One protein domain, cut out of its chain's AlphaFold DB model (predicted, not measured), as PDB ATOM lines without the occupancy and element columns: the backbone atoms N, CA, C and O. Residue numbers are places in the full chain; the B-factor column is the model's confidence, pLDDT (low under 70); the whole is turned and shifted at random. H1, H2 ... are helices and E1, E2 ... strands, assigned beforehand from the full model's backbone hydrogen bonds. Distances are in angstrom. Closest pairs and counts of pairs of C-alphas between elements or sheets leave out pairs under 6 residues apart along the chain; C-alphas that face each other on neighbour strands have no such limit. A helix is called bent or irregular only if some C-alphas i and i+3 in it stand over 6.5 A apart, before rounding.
ATOM      1  N   ILE A  89      13.054 -47.275   9.667       70.44
ATOM      2  CA  ILE A  89      11.672 -47.660   9.341       70.44
ATOM      3  C   ILE A  89      10.676 -46.730  10.043       70.44
ATOM      4  O   ILE A  89       9.754 -46.213   9.413       70.44
ATOM      5  N   ILE A  90      10.885 -46.462  11.338       71.62
ATOM      6  CA  ILE A  90      10.023 -45.551  12.112       71.62
ATOM      7  C   ILE A  90      10.135 -44.121  11.568       71.62
ATOM      8  O   ILE A  90       9.126 -43.430  11.432       71.62
ATOM      9  N   SER A  91      11.352 -43.679  11.243       70.25
ATOM     10  CA  SER A  91      11.597 -42.345  10.690       70.25
ATOM     11  C   SER A  91      10.899 -42.155   9.341       70.25
ATOM     12  O   SER A  91      10.222 -41.149   9.129       70.25
ATOM     13  N   ILE A  92      11.008 -43.143   8.450       68.38
ATOM     14  CA  ILE A  92      10.351 -43.144   7.141       68.38
ATOM     15  C   ILE A  92       8.827 -43.169   7.327       68.38
ATOM     16  O   ILE A  92       8.135 -42.343   6.735       68.38
ATOM     17  N   ALA A  93       8.287 -44.027   8.200       66.38
ATOM     18  CA  ALA A  93       6.852 -44.073   8.502       66.38
ATOM     19  C   ALA A  93       6.311 -42.721   8.988       66.38
ATOM     20  O   ALA A  93       5.317 -42.229   8.453       66.38
ATOM     21  N   LYS A  94       7.005 -42.068   9.931       68.56
ATOM     22  CA  LYS A  94       6.640 -40.719  10.390       68.56
ATOM     23  C   LYS A  94       6.689 -39.697   9.258       68.56
ATOM     24  O   LYS A  94       5.765 -38.893   9.131       68.56
ATOM     25  N   TYR A  95       7.718 -39.743   8.409       68.38
ATOM     26  CA  TYR A  95       7.819 -38.864   7.244       68.38
ATOM     27  C   TYR A  95       6.613 -39.013   6.303       68.38
ATOM     28  O   TYR A  95       6.070 -37.995   5.870       68.38
ATOM     29  N   TYR A  96       6.141 -40.243   6.052       65.94
ATOM     30  CA  TYR A  96       4.920 -40.479   5.271       65.94
ATOM     31  C   TYR A  96       3.697 -39.858   5.891       65.94
ATOM     32  O   TYR A  96       2.955 -39.161   5.207       65.94
ATOM     33  N   THR A  97       3.480 -40.116   7.176       69.12
ATOM     34  CA  THR A  97       2.303 -39.607   7.871       69.12
ATOM     35  C   THR A  97       2.270 -38.082   7.838       69.12
ATOM     36  O   THR A  97       1.227 -37.505   7.546       69.12
ATOM     37  N   MET A  98       3.413 -37.427   8.061       70.69
ATOM     38  CA  MET A  98       3.510 -35.963   8.093       70.69
ATOM     39  C   MET A  98       3.404 -35.306   6.711       70.69
ATOM     40  O   MET A  98       2.981 -34.158   6.616       70.69
ATOM     41  N   ASN A  99       3.793 -36.003   5.640       68.31
ATOM     42  CA  ASN A  99       3.823 -35.447   4.283       68.31
ATOM     43  C   ASN A  99       2.789 -36.074   3.346       68.31
ATOM     44  O   ASN A  99       2.861 -35.854   2.136       68.31
ATOM     45  N   LYS A 100       1.833 -36.841   3.882       69.00
ATOM     46  CA  LYS A 100       0.876 -37.639   3.110       69.00
ATOM     47  C   LYS A 100       0.199 -36.827   2.007       69.00
ATOM     48  O   LYS A 100       0.240 -37.237   0.855       69.00
ATOM     49  N   ASP A 101      -0.320 -35.645   2.322       71.06
ATOM     50  CA  ASP A 101      -1.052 -34.812   1.356       71.06
ATOM     51  C   ASP A 101      -0.146 -34.236   0.255       71.06
ATOM     52  O   ASP A 101      -0.526 -34.185  -0.914       71.06
ATOM     53  N   LYS A 102       1.099 -33.873   0.596       69.56
ATOM     54  CA  LYS A 102       2.111 -33.431  -0.383       69.56
ATOM     55  C   LYS A 102       2.574 -34.575  -1.284       69.56
ATOM     56  O   LYS A 102       2.846 -34.362  -2.462       69.56
ATOM     57  N   LEU A 103       2.680 -35.779  -0.730       64.62
ATOM     58  CA  LEU A 103       3.101 -36.982  -1.445       64.62
ATOM     59  C   LEU A 103       1.985 -37.527  -2.344       64.62
ATOM     60  O   LEU A 103       2.277 -37.989  -3.443       64.62
ATOM     61  N   LEU A 104       0.720 -37.399  -1.934       63.84
ATOM     62  CA  LEU A 104      -0.453 -37.697  -2.762       63.84
ATOM     63  C   LEU A 104      -0.556 -36.771  -3.985       63.84
ATOM     64  O   LEU A 104      -1.052 -37.195  -5.023       63.84
ATOM     65  N   GLY A 105      -0.044 -35.539  -3.889       61.19
ATOM     66  CA  GLY A 105       0.113 -34.622  -5.025       61.19
ATOM     67  C   GLY A 105       1.365 -34.861  -5.884       61.19
ATOM     68  O   GLY A 105       1.594 -34.122  -6.841       61.19
ATOM     69  N   SER A 106       2.202 -35.850  -5.548       64.19
ATOM     70  CA  SER A 106       3.434 -36.180  -6.274       64.19
ATOM     71  C   SER A 106       3.228 -37.322  -7.283       64.19
ATOM     72  O   SER A 106       2.178 -37.958  -7.315       64.19
ATOM     73  N   SER A 107       4.213 -37.580  -8.150       67.62
ATOM     74  CA  SER A 107       4.106 -38.623  -9.180       67.62
ATOM     75  C   SER A 107       3.858 -40.010  -8.572       67.62
ATOM     76  O   SER A 107       4.529 -40.390  -7.613       67.62
ATOM     77  N   GLN A 108       2.971 -40.807  -9.184       64.06
ATOM     78  CA  GLN A 108       2.681 -42.197  -8.781       64.06
ATOM     79  C   GLN A 108       3.948 -43.042  -8.578       64.06
ATOM     80  O   GLN A 108       4.001 -43.847  -7.654       64.06
ATOM     81  N   GLN A 109       4.991 -42.802  -9.380       63.22
ATOM     82  CA  GLN A 109       6.278 -43.483  -9.246       63.22
ATOM     83  C   GLN A 109       6.926 -43.276  -7.869       63.22
ATOM     84  O   GLN A 109       7.414 -44.236  -7.291       63.22
ATOM     85  N   LYS A 110       6.858 -42.064  -7.294       64.94
ATOM     86  CA  LYS A 110       7.427 -41.800  -5.965       64.94
ATOM     87  C   LYS A 110       6.716 -42.646  -4.916       64.94
ATOM     88  O   LYS A 110       7.375 -43.323  -4.146       64.94
ATOM     89  N   LEU A 111       5.383 -42.665  -4.916       64.56
ATOM     90  CA  LEU A 111       4.602 -43.473  -3.971       64.56
ATOM     91  C   LEU A 111       4.892 -44.981  -4.095       64.56
ATOM     92  O   LEU A 111       4.912 -45.676  -3.083       64.56
ATOM     93  N   ILE A 112       5.154 -45.472  -5.310       66.69
ATOM     94  CA  ILE A 112       5.549 -46.866  -5.562       66.69
ATOM     95  C   ILE A 112       6.958 -47.146  -5.025       66.69
ATOM     96  O   ILE A 112       7.141 -48.128  -4.314       66.69
ATOM     97  N   ASP A 113       7.935 -46.280  -5.302       64.06
ATOM     98  CA  ASP A 113       9.318 -46.437  -4.822       64.06
ATOM     99  C   ASP A 113       9.373 -46.507  -3.290       64.06
ATOM    100  O   ASP A 113      10.128 -47.265  -2.690       64.06
ATOM    101  N   ILE A 114       8.500 -45.742  -2.655       64.56
ATOM    102  CA  ILE A 114       8.319 -45.648  -1.216       64.56
ATOM    103  C   ILE A 114       7.711 -46.923  -0.622       64.56
ATOM    104  O   ILE A 114       8.202 -47.432   0.384       64.56
ATOM    105  N   ASP A 115       6.624 -47.420  -1.216       66.38
ATOM    106  CA  ASP A 115       5.968 -48.652  -0.770       66.38
ATOM    107  C   ASP A 115       6.925 -49.841  -0.941       66.38
ATOM    108  O   ASP A 115       7.043 -50.694  -0.060       66.38
ATOM    109  N   LEU A 116       7.706 -49.835  -2.027       64.88
ATOM    110  CA  LEU A 116       8.796 -50.780  -2.258       64.88
ATOM    111  C   LEU A 116       9.908 -50.657  -1.207       64.88
ATOM    112  O   LEU A 116      10.400 -51.687  -0.753       64.88
ATOM    113  N   MET A 117      10.272 -49.449  -0.759       65.50
ATOM    114  CA  MET A 117      11.236 -49.269   0.338       65.50
ATOM    115  C   MET A 117      10.755 -49.896   1.653       65.50
ATOM    116  O   MET A 117      11.568 -50.481   2.360       65.50
ATOM    117  N   PHE A 118       9.461 -49.814   1.983       67.00
ATOM    118  CA  PHE A 118       8.917 -50.471   3.180       67.00
ATOM    119  C   PHE A 118       8.889 -51.993   3.062       67.00
ATOM    120  O   PHE A 118       9.192 -52.686   4.030       67.00
ATOM    121  N   ARG A 119       8.506 -52.512   1.890       66.56
ATOM    122  CA  ARG A 119       8.368 -53.957   1.657       66.56
ATOM    123  C   ARG A 119       9.709 -54.670   1.510       66.56
ATOM    124  O   ARG A 119       9.830 -55.806   1.953       66.56
ATOM    125  N   ASN A 120      10.697 -54.004   0.912       63.94
ATOM    126  CA  ASN A 120      11.993 -54.592   0.564       63.94
ATOM    127  C   ASN A 120      13.128 -54.111   1.485       63.94
ATOM    128  O   ASN A 120      14.304 -54.208   1.118       63.94
ATOM    129  N   TRP A 121      12.803 -53.549   2.657       66.31
ATOM    130  CA  TRP A 121      13.804 -53.209   3.663       66.31
ATOM    131  C   TRP A 121      14.443 -54.498   4.194       66.31
ATOM    132  O   TRP A 121      13.811 -55.268   4.920       66.31
ATOM    133  N   SER A 122      15.696 -54.754   3.815       57.34
ATOM    134  CA  SER A 122      16.433 -55.935   4.261       57.34
ATOM    135  C   SER A 122      16.795 -55.818   5.746       57.34
ATOM    136  O   SER A 122      17.364 -54.820   6.188       57.34
ATOM    137  N   LEU A 123      16.494 -56.861   6.522       55.88
ATOM    138  CA  LEU A 123      16.760 -56.984   7.966       55.88
ATOM    139  C   LEU A 123      18.251 -57.197   8.318       55.88
ATOM    140  O   LEU A 123      18.554 -57.682   9.404       55.88
ATOM    141  N   THR A 124      19.198 -56.863   7.435       57.44
ATOM    142  CA  THR A 124      20.637 -57.057   7.709       57.44
ATOM    143  C   THR A 124      21.130 -56.209   8.878       57.44
ATOM    144  O   THR A 124      21.994 -56.654   9.629       57.44
ATOM    145  N   PHE A 125      20.555 -55.022   9.082       61.34
ATOM    146  CA  PHE A 125      20.852 -54.198  10.249       61.34
ATOM    147  C   PHE A 125      19.855 -54.458  11.381       61.34
ATOM    148  O   PHE A 125      18.698 -54.029  11.333       61.34
ATOM    149  N   GLN A 126      20.328 -55.109  12.444       65.31
ATOM    150  CA  GLN A 126      19.581 -55.207  13.690       65.31
ATOM    151  C   GLN A 126      19.693 -53.878  14.441       65.31
ATOM    152  O   GLN A 126      20.725 -53.551  15.018       65.31
ATOM    153  N   TYR A 127      18.614 -53.096  14.437       64.38
ATOM    154  CA  TYR A 127      18.552 -51.854  15.198       64.38
ATOM    155  C   TYR A 127      18.590 -52.149  16.705       64.38
ATOM    156  O   TYR A 127      17.604 -52.609  17.280       64.38
ATOM    157  N   THR A 128      19.724 -51.868  17.345       61.72
ATOM    158  CA  THR A 128      20.010 -52.260  18.735       61.72
ATOM    159  C   THR A 128      19.406 -51.344  19.798       61.72
ATOM    160  O   THR A 128      19.558 -51.632  20.979       61.72
ATOM    161  N   LYS A 129      18.695 -50.266  19.417       67.75
ATOM    162  CA  LYS A 129      18.039 -49.322  20.353       67.75
ATOM    163  C   LYS A 129      18.948 -48.801  21.474       67.75
ATOM    164  O   LYS A 129      18.475 -48.481  22.554       67.75
ATOM    165  N   GLN A 130      20.247 -48.703  21.219       67.88
ATOM    166  CA  GLN A 130      21.215 -48.332  22.242       67.88
ATOM    167  C   GLN A 130      21.791 -46.941  21.996       67.88
ATOM    168  O   GLN A 130      22.029 -46.532  20.855       67.88
ATOM    169  N   PHE A 131      22.069 -46.245  23.090       75.06
ATOM    170  CA  PHE A 131      22.922 -45.070  23.083       75.06
ATOM    171  C   PHE A 131      24.395 -45.482  23.112       75.06
ATOM    172  O   PHE A 131      24.784 -46.457  23.757       75.06
ATOM    173  N   THR A 132      25.219 -44.718  22.408       77.38
ATOM    174  CA  THR A 132      26.673 -44.855  22.380       77.38
ATOM    175  C   THR A 132      27.294 -43.597  22.970       77.38
ATOM    176  O   THR A 132      26.946 -42.488  22.569       77.38
ATOM    177  N   GLN A 133      28.219 -43.759  23.913       81.44
ATOM    178  CA  GLN A 133      29.000 -42.659  24.483       81.44
ATOM    179  C   GLN A 133      29.845 -41.981  23.392       81.44
ATOM    180  O   GLN A 133      30.467 -42.662  22.573       81.44
ATOM    181  N   LEU A 134      29.925 -40.649  23.383       83.62
ATOM    182  CA  LEU A 134      30.886 -39.965  22.519       83.62
ATOM    183  C   LEU A 134      32.321 -40.374  22.876       83.62
ATOM    184  O   LEU A 134      32.707 -40.438  24.040       83.62
ATOM    185  N   GLY A 135      33.123 -40.631  21.845       83.62
ATOM    186  CA  GLY A 135      34.455 -41.222  21.949       83.62
ATOM    187  C   GLY A 135      34.468 -42.750  21.832       83.62
ATOM    188  O   GLY A 135      35.530 -43.313  21.565       83.62
ATOM    189  N   CYS A 136      33.317 -43.420  21.956       81.00
ATOM    190  CA  CYS A 136      33.181 -44.842  21.642       81.00
ATOM    191  C   CYS A 136      32.825 -45.052  20.163       81.00
ATOM    192  O   CYS A 136      32.233 -44.192  19.506       81.00
ATOM    193  N   THR A 137      33.217 -46.209  19.634       83.88
ATOM    194  CA  THR A 137      32.898 -46.633  18.268       83.88
ATOM    195  C   THR A 137      31.572 -47.384  18.261       83.88
ATOM    196  O   THR A 137      31.382 -48.277  19.086       83.88
ATOM    197  N   ALA A 138      30.686 -47.057  17.324       82.50
ATOM    198  CA  ALA A 138      29.456 -47.802  17.076       82.50
ATOM    199  C   ALA A 138      29.234 -48.030  15.584       82.50
ATOM    200  O   ALA A 138      29.605 -47.201  14.752       82.50
ATOM    201  N   ASP A 139      28.597 -49.150  15.267       84.31
ATOM    202  CA  ASP A 139      28.183 -49.484  13.913       84.31
ATOM    203  C   ASP A 139      26.959 -48.658  13.519       84.31
ATOM    204  O   ASP A 139      25.885 -48.779  14.116       84.31
ATOM    205  N   LEU A 140      27.132 -47.803  12.512       81.56
ATOM    206  CA  LEU A 140      26.088 -46.936  11.977       81.56
ATOM    207  C   LEU A 140      25.814 -47.258  10.510       81.56
ATOM    208  O   LEU A 140      26.715 -47.634   9.757       81.56
ATOM    209  N   ILE A 141      24.569 -47.041  10.090       78.88
ATOM    210  CA  ILE A 141      24.198 -47.013   8.677       78.88
ATOM    211  C   ILE A 141      24.790 -45.739   8.075       78.88
ATOM    212  O   ILE A 141      24.402 -44.628   8.428       78.88
ATOM    213  N   THR A 142      25.732 -45.917   7.157       77.62
ATOM    214  CA  THR A 142      26.433 -44.831   6.452       77.62
ATOM    215  C   THR A 142      25.999 -44.681   4.999       77.62
ATOM    216  O   THR A 142      26.330 -43.683   4.366       77.62
ATOM    217  N   GLY A 143      25.250 -45.648   4.474       74.75
ATOM    218  CA  GLY A 143      24.770 -45.653   3.101       74.75
ATOM    219  C   GLY A 143      23.586 -46.594   2.922       74.75
ATOM    220  O   GLY A 143      23.354 -47.492   3.736       74.75
ATOM    221  N   LEU A 144      22.826 -46.355   1.857       74.38
ATOM    222  CA  LEU A 144      21.743 -47.215   1.399       74.38
ATOM    223  C   LEU A 144      21.919 -47.439  -0.099       74.38
ATOM    224  O   LEU A 144      22.008 -46.474  -0.862       74.38
ATOM    225  N   HIS A 145      21.908 -48.694  -0.529       72.88
ATOM    226  CA  HIS A 145      21.937 -49.045  -1.945       72.88
ATOM    227  C   HIS A 145      20.944 -50.157  -2.256       72.88
ATOM    228  O   HIS A 145      20.458 -50.870  -1.381       72.88
ATOM    229  N   ALA A 146      20.584 -50.256  -3.533       73.75
ATOM    230  CA  ALA A 146      19.625 -51.235  -4.011       73.75
ATOM    231  C   ALA A 146      20.364 -52.391  -4.693       73.75
ATOM    232  O   ALA A 146      21.038 -52.175  -5.701       73.75
ATOM    233  N   GLU A 147      20.202 -53.608  -4.182       72.81
ATOM    234  CA  GLU A 147      20.772 -54.821  -4.775       72.81
ATOM    235  C   GLU A 147      19.685 -55.650  -5.478       72.81
ATOM    236  O   GLU A 147      18.566 -55.751  -4.964       72.81
ATOM    237  N   PRO A 148      19.959 -56.246  -6.653       70.19
ATOM    238  CA  PRO A 148      19.007 -57.130  -7.316       70.19
ATOM    239  C   PRO A 148      18.747 -58.378  -6.465       70.19
ATOM    240  O   PRO A 148      19.670 -59.108  -6.121       70.19
ATOM    241  N   LEU A 149      17.480 -58.630  -6.150       64.50
ATOM    242  CA  LEU A 149      17.024 -59.819  -5.423       64.50
ATOM    243  C   LEU A 149      16.838 -61.020  -6.353       64.50
ATOM    244  O   LEU A 149      17.084 -62.159  -5.968       64.50
ATOM    245  N   THR A 150      16.359 -60.757  -7.570       60.66
ATOM    246  CA  THR A 150      16.010 -61.752  -8.591       60.66
ATOM    247  C   THR A 150      16.182 -61.157  -9.994       60.66
ATOM    248  O   THR A 150      16.093 -59.942 -10.178       60.66
ATOM    249  N   GLU A 151      16.343 -62.009 -11.015       58.47
ATOM    250  CA  GLU A 151      16.405 -61.595 -12.435       58.47
ATOM    251  C   GLU A 151      15.134 -60.864 -12.920       58.47
ATOM    252  O   GLU A 151      15.169 -60.152 -13.918       58.47
ATOM    253  N   SER A 152      14.018 -60.974 -12.187       58.53
ATOM    254  CA  SER A 152      12.748 -60.287 -12.468       58.53
ATOM    255  C   SER A 152      12.728 -58.790 -12.119       58.53
ATOM    256  O   SER A 152      11.698 -58.140 -12.293       58.53
ATOM    257  N   GLY A 153      13.838 -58.227 -11.627       60.19
ATOM    258  CA  GLY A 153      13.983 -56.790 -11.371       60.19
ATOM    259  C   GLY A 153      13.533 -56.316  -9.985       60.19
ATOM    260  O   GLY A 153      13.560 -55.109  -9.731       60.19
ATOM    261  N   LEU A 154      13.161 -57.225  -9.073       60.69
ATOM    262  CA  LEU A 154      12.957 -56.874  -7.664       60.69
ATOM    263  C   LEU A 154      14.293 -56.439  -7.049       60.69
ATOM    264  O   LEU A 154      15.311 -57.112  -7.222       60.69
ATOM    265  N   LYS A 155      14.289 -55.322  -6.318       64.88
ATOM    266  CA  LYS A 155      15.475 -54.781  -5.644       64.88
ATOM    267  C   LYS A 155      15.283 -54.802  -4.132       64.88
ATOM    268  O   LYS A 155      14.263 -54.315  -3.648       64.88
ATOM    269  N   ASN A 156      16.268 -55.333  -3.417       68.06
ATOM    270  CA  ASN A 156      16.389 -55.229  -1.968       68.06
ATOM    271  C   ASN A 156      17.100 -53.935  -1.598       68.06
ATOM    272  O   ASN A 156      18.082 -53.575  -2.244       68.06
ATOM    273  N   LEU A 157      16.639 -53.264  -0.541       69.31
ATOM    274  CA  LEU A 157      17.390 -52.159   0.042       69.31
ATOM    275  C   LEU A 157      18.394 -52.721   1.049       69.31
ATOM    276  O   LEU A 157      17.993 -53.337   2.036       69.31
ATOM    277  N   VAL A 158      19.682 -52.515   0.795       73.25
ATOM    278  CA  VAL A 158      20.785 -52.947   1.655       73.25
ATOM    279  C   VAL A 158      21.389 -51.725   2.340       73.25
ATOM    280  O   VAL A 158      21.480 -50.646   1.755       73.25
ATOM    281  N   CYS A 159      21.741 -51.891   3.615       77.19
ATOM    282  CA  CYS A 159      22.366 -50.850   4.421       77.19
ATOM    283  C   CYS A 159      23.875 -51.076   4.486       77.19
ATOM    284  O   CYS A 159      24.317 -52.141   4.918       77.19
ATOM    285  N   ASP A 160      24.655 -50.052   4.151       79.00
ATOM    286  CA  ASP A 160      26.093 -50.042   4.403       79.00
ATOM    287  C   ASP A 160      26.349 -49.694   5.866       79.00
ATOM    288  O   ASP A 160      26.170 -48.548   6.293       79.00
ATOM    289  N   ILE A 161      26.792 -50.681   6.637       82.94
ATOM    290  CA  ILE A 161      27.111 -50.516   8.053       82.94
ATOM    291  C   ILE A 161      28.617 -50.306   8.193       82.94
ATOM    292  O   ILE A 161      29.407 -51.110   7.697       82.94
ATOM    293  N   LYS A 162      29.025 -49.224   8.861       85.81
ATOM    294  CA  LYS A 162      30.438 -48.948   9.150       85.81
ATOM    295  C   LYS A 162      30.629 -48.545  10.613       85.81
ATOM    296  O   LYS A 162      29.771 -47.847  11.157       85.81
ATOM    297  N   PRO A 163      31.769 -48.907  11.223       88.19
ATOM    298  CA  PRO A 163      32.128 -48.422  12.545       88.19
ATOM    299  C   PRO A 163      32.460 -46.927  12.480       88.19
ATOM    300  O   PRO A 163      33.317 -46.498  11.703       88.19
ATOM    301  N   VAL A 164      31.794 -46.132  13.312       86.62
ATOM    302  CA  VAL A 164      31.963 -44.677  13.396       86.62
ATOM    303  C   VAL A 164      32.250 -44.275  14.838       86.62
ATOM    304  O   VAL A 164      31.614 -44.758  15.772       86.62
ATOM    305  N   THR A 165      33.191 -43.349  15.018       89.44
ATOM    306  CA  THR A 165      33.469 -42.701  16.304       89.44
ATOM    307  C   THR A 165      33.104 -41.227  16.203       89.44
ATOM    308  O   THR A 165      33.639 -40.509  15.359       89.44
ATOM    309  N   ILE A 166      32.214 -40.763  17.080       89.19
ATOM    310  CA  ILE A 166      31.805 -39.356  17.157       89.19
ATOM    311  C   ILE A 166      32.383 -38.755  18.435       89.19
ATOM    312  O   ILE A 166      32.321 -39.372  19.495       89.19
ATOM    313  N   SER A 167      32.949 -37.552  18.352       89.44
ATOM    314  CA  SER A 167      33.475 -36.824  19.510       89.44
ATOM    315  C   SER A 167      33.205 -35.326  19.389       89.44
ATOM    316  O   SER A 167      33.074 -34.793  18.287       89.44
TER     317      SER A 167
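What this domain is: This is residues 89 to 167 of the 369 residues of an uncharacterized protein of Streblomastix strix (UniProt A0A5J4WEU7). A helical hairpin, H1 and H2, sits beside one part of a long two-stranded ribbon, E1 and E2, meeting it loosely where residues 116 to 119 of H2 come near E2. Residues 120 to 136, without a named element, lead to E1. The 79 printed residues hold H1, H2, E1, E2 in that order, an antiparallel sheet E1 - E2, mixed class; the whole is loose, radius of gyration of the C-alphas 15.7 A, and flat, 44 by 35 by 17 A.

How they stand to each other: H1, residues 89 to 104, is irregular, C-alphas 98 and 101 being 8.2 A apart. It touches H2, residues 108 to 119, at a shallow tilt of 17 degrees, opposite ways; the closest C-alphas, Leu 103 and Leu 111, are 7.1 A apart. Each O i to N i+4 pair is within hydrogen-bond range in H2, 10 of 12 in H1. E1, residues 137 to 148, and E2, residues 155 to 165, form a hairpin; N 140 and O 162 are within hydrogen-bond range at 3.0 A.

Where its parts are: H1 begins at C-alpha 89 (11.672, -47.660, 9.341). E1 measures 30.9 A; E2, 30.8 A, ends at C-alpha 165 (33.469, -42.701, 16.304).

The domain as a whole: The printed part has no cut. The link H2 to E1 is long. Mean pLDDT of the printed part is 70.6; residues 102 to 130 are among those under 70.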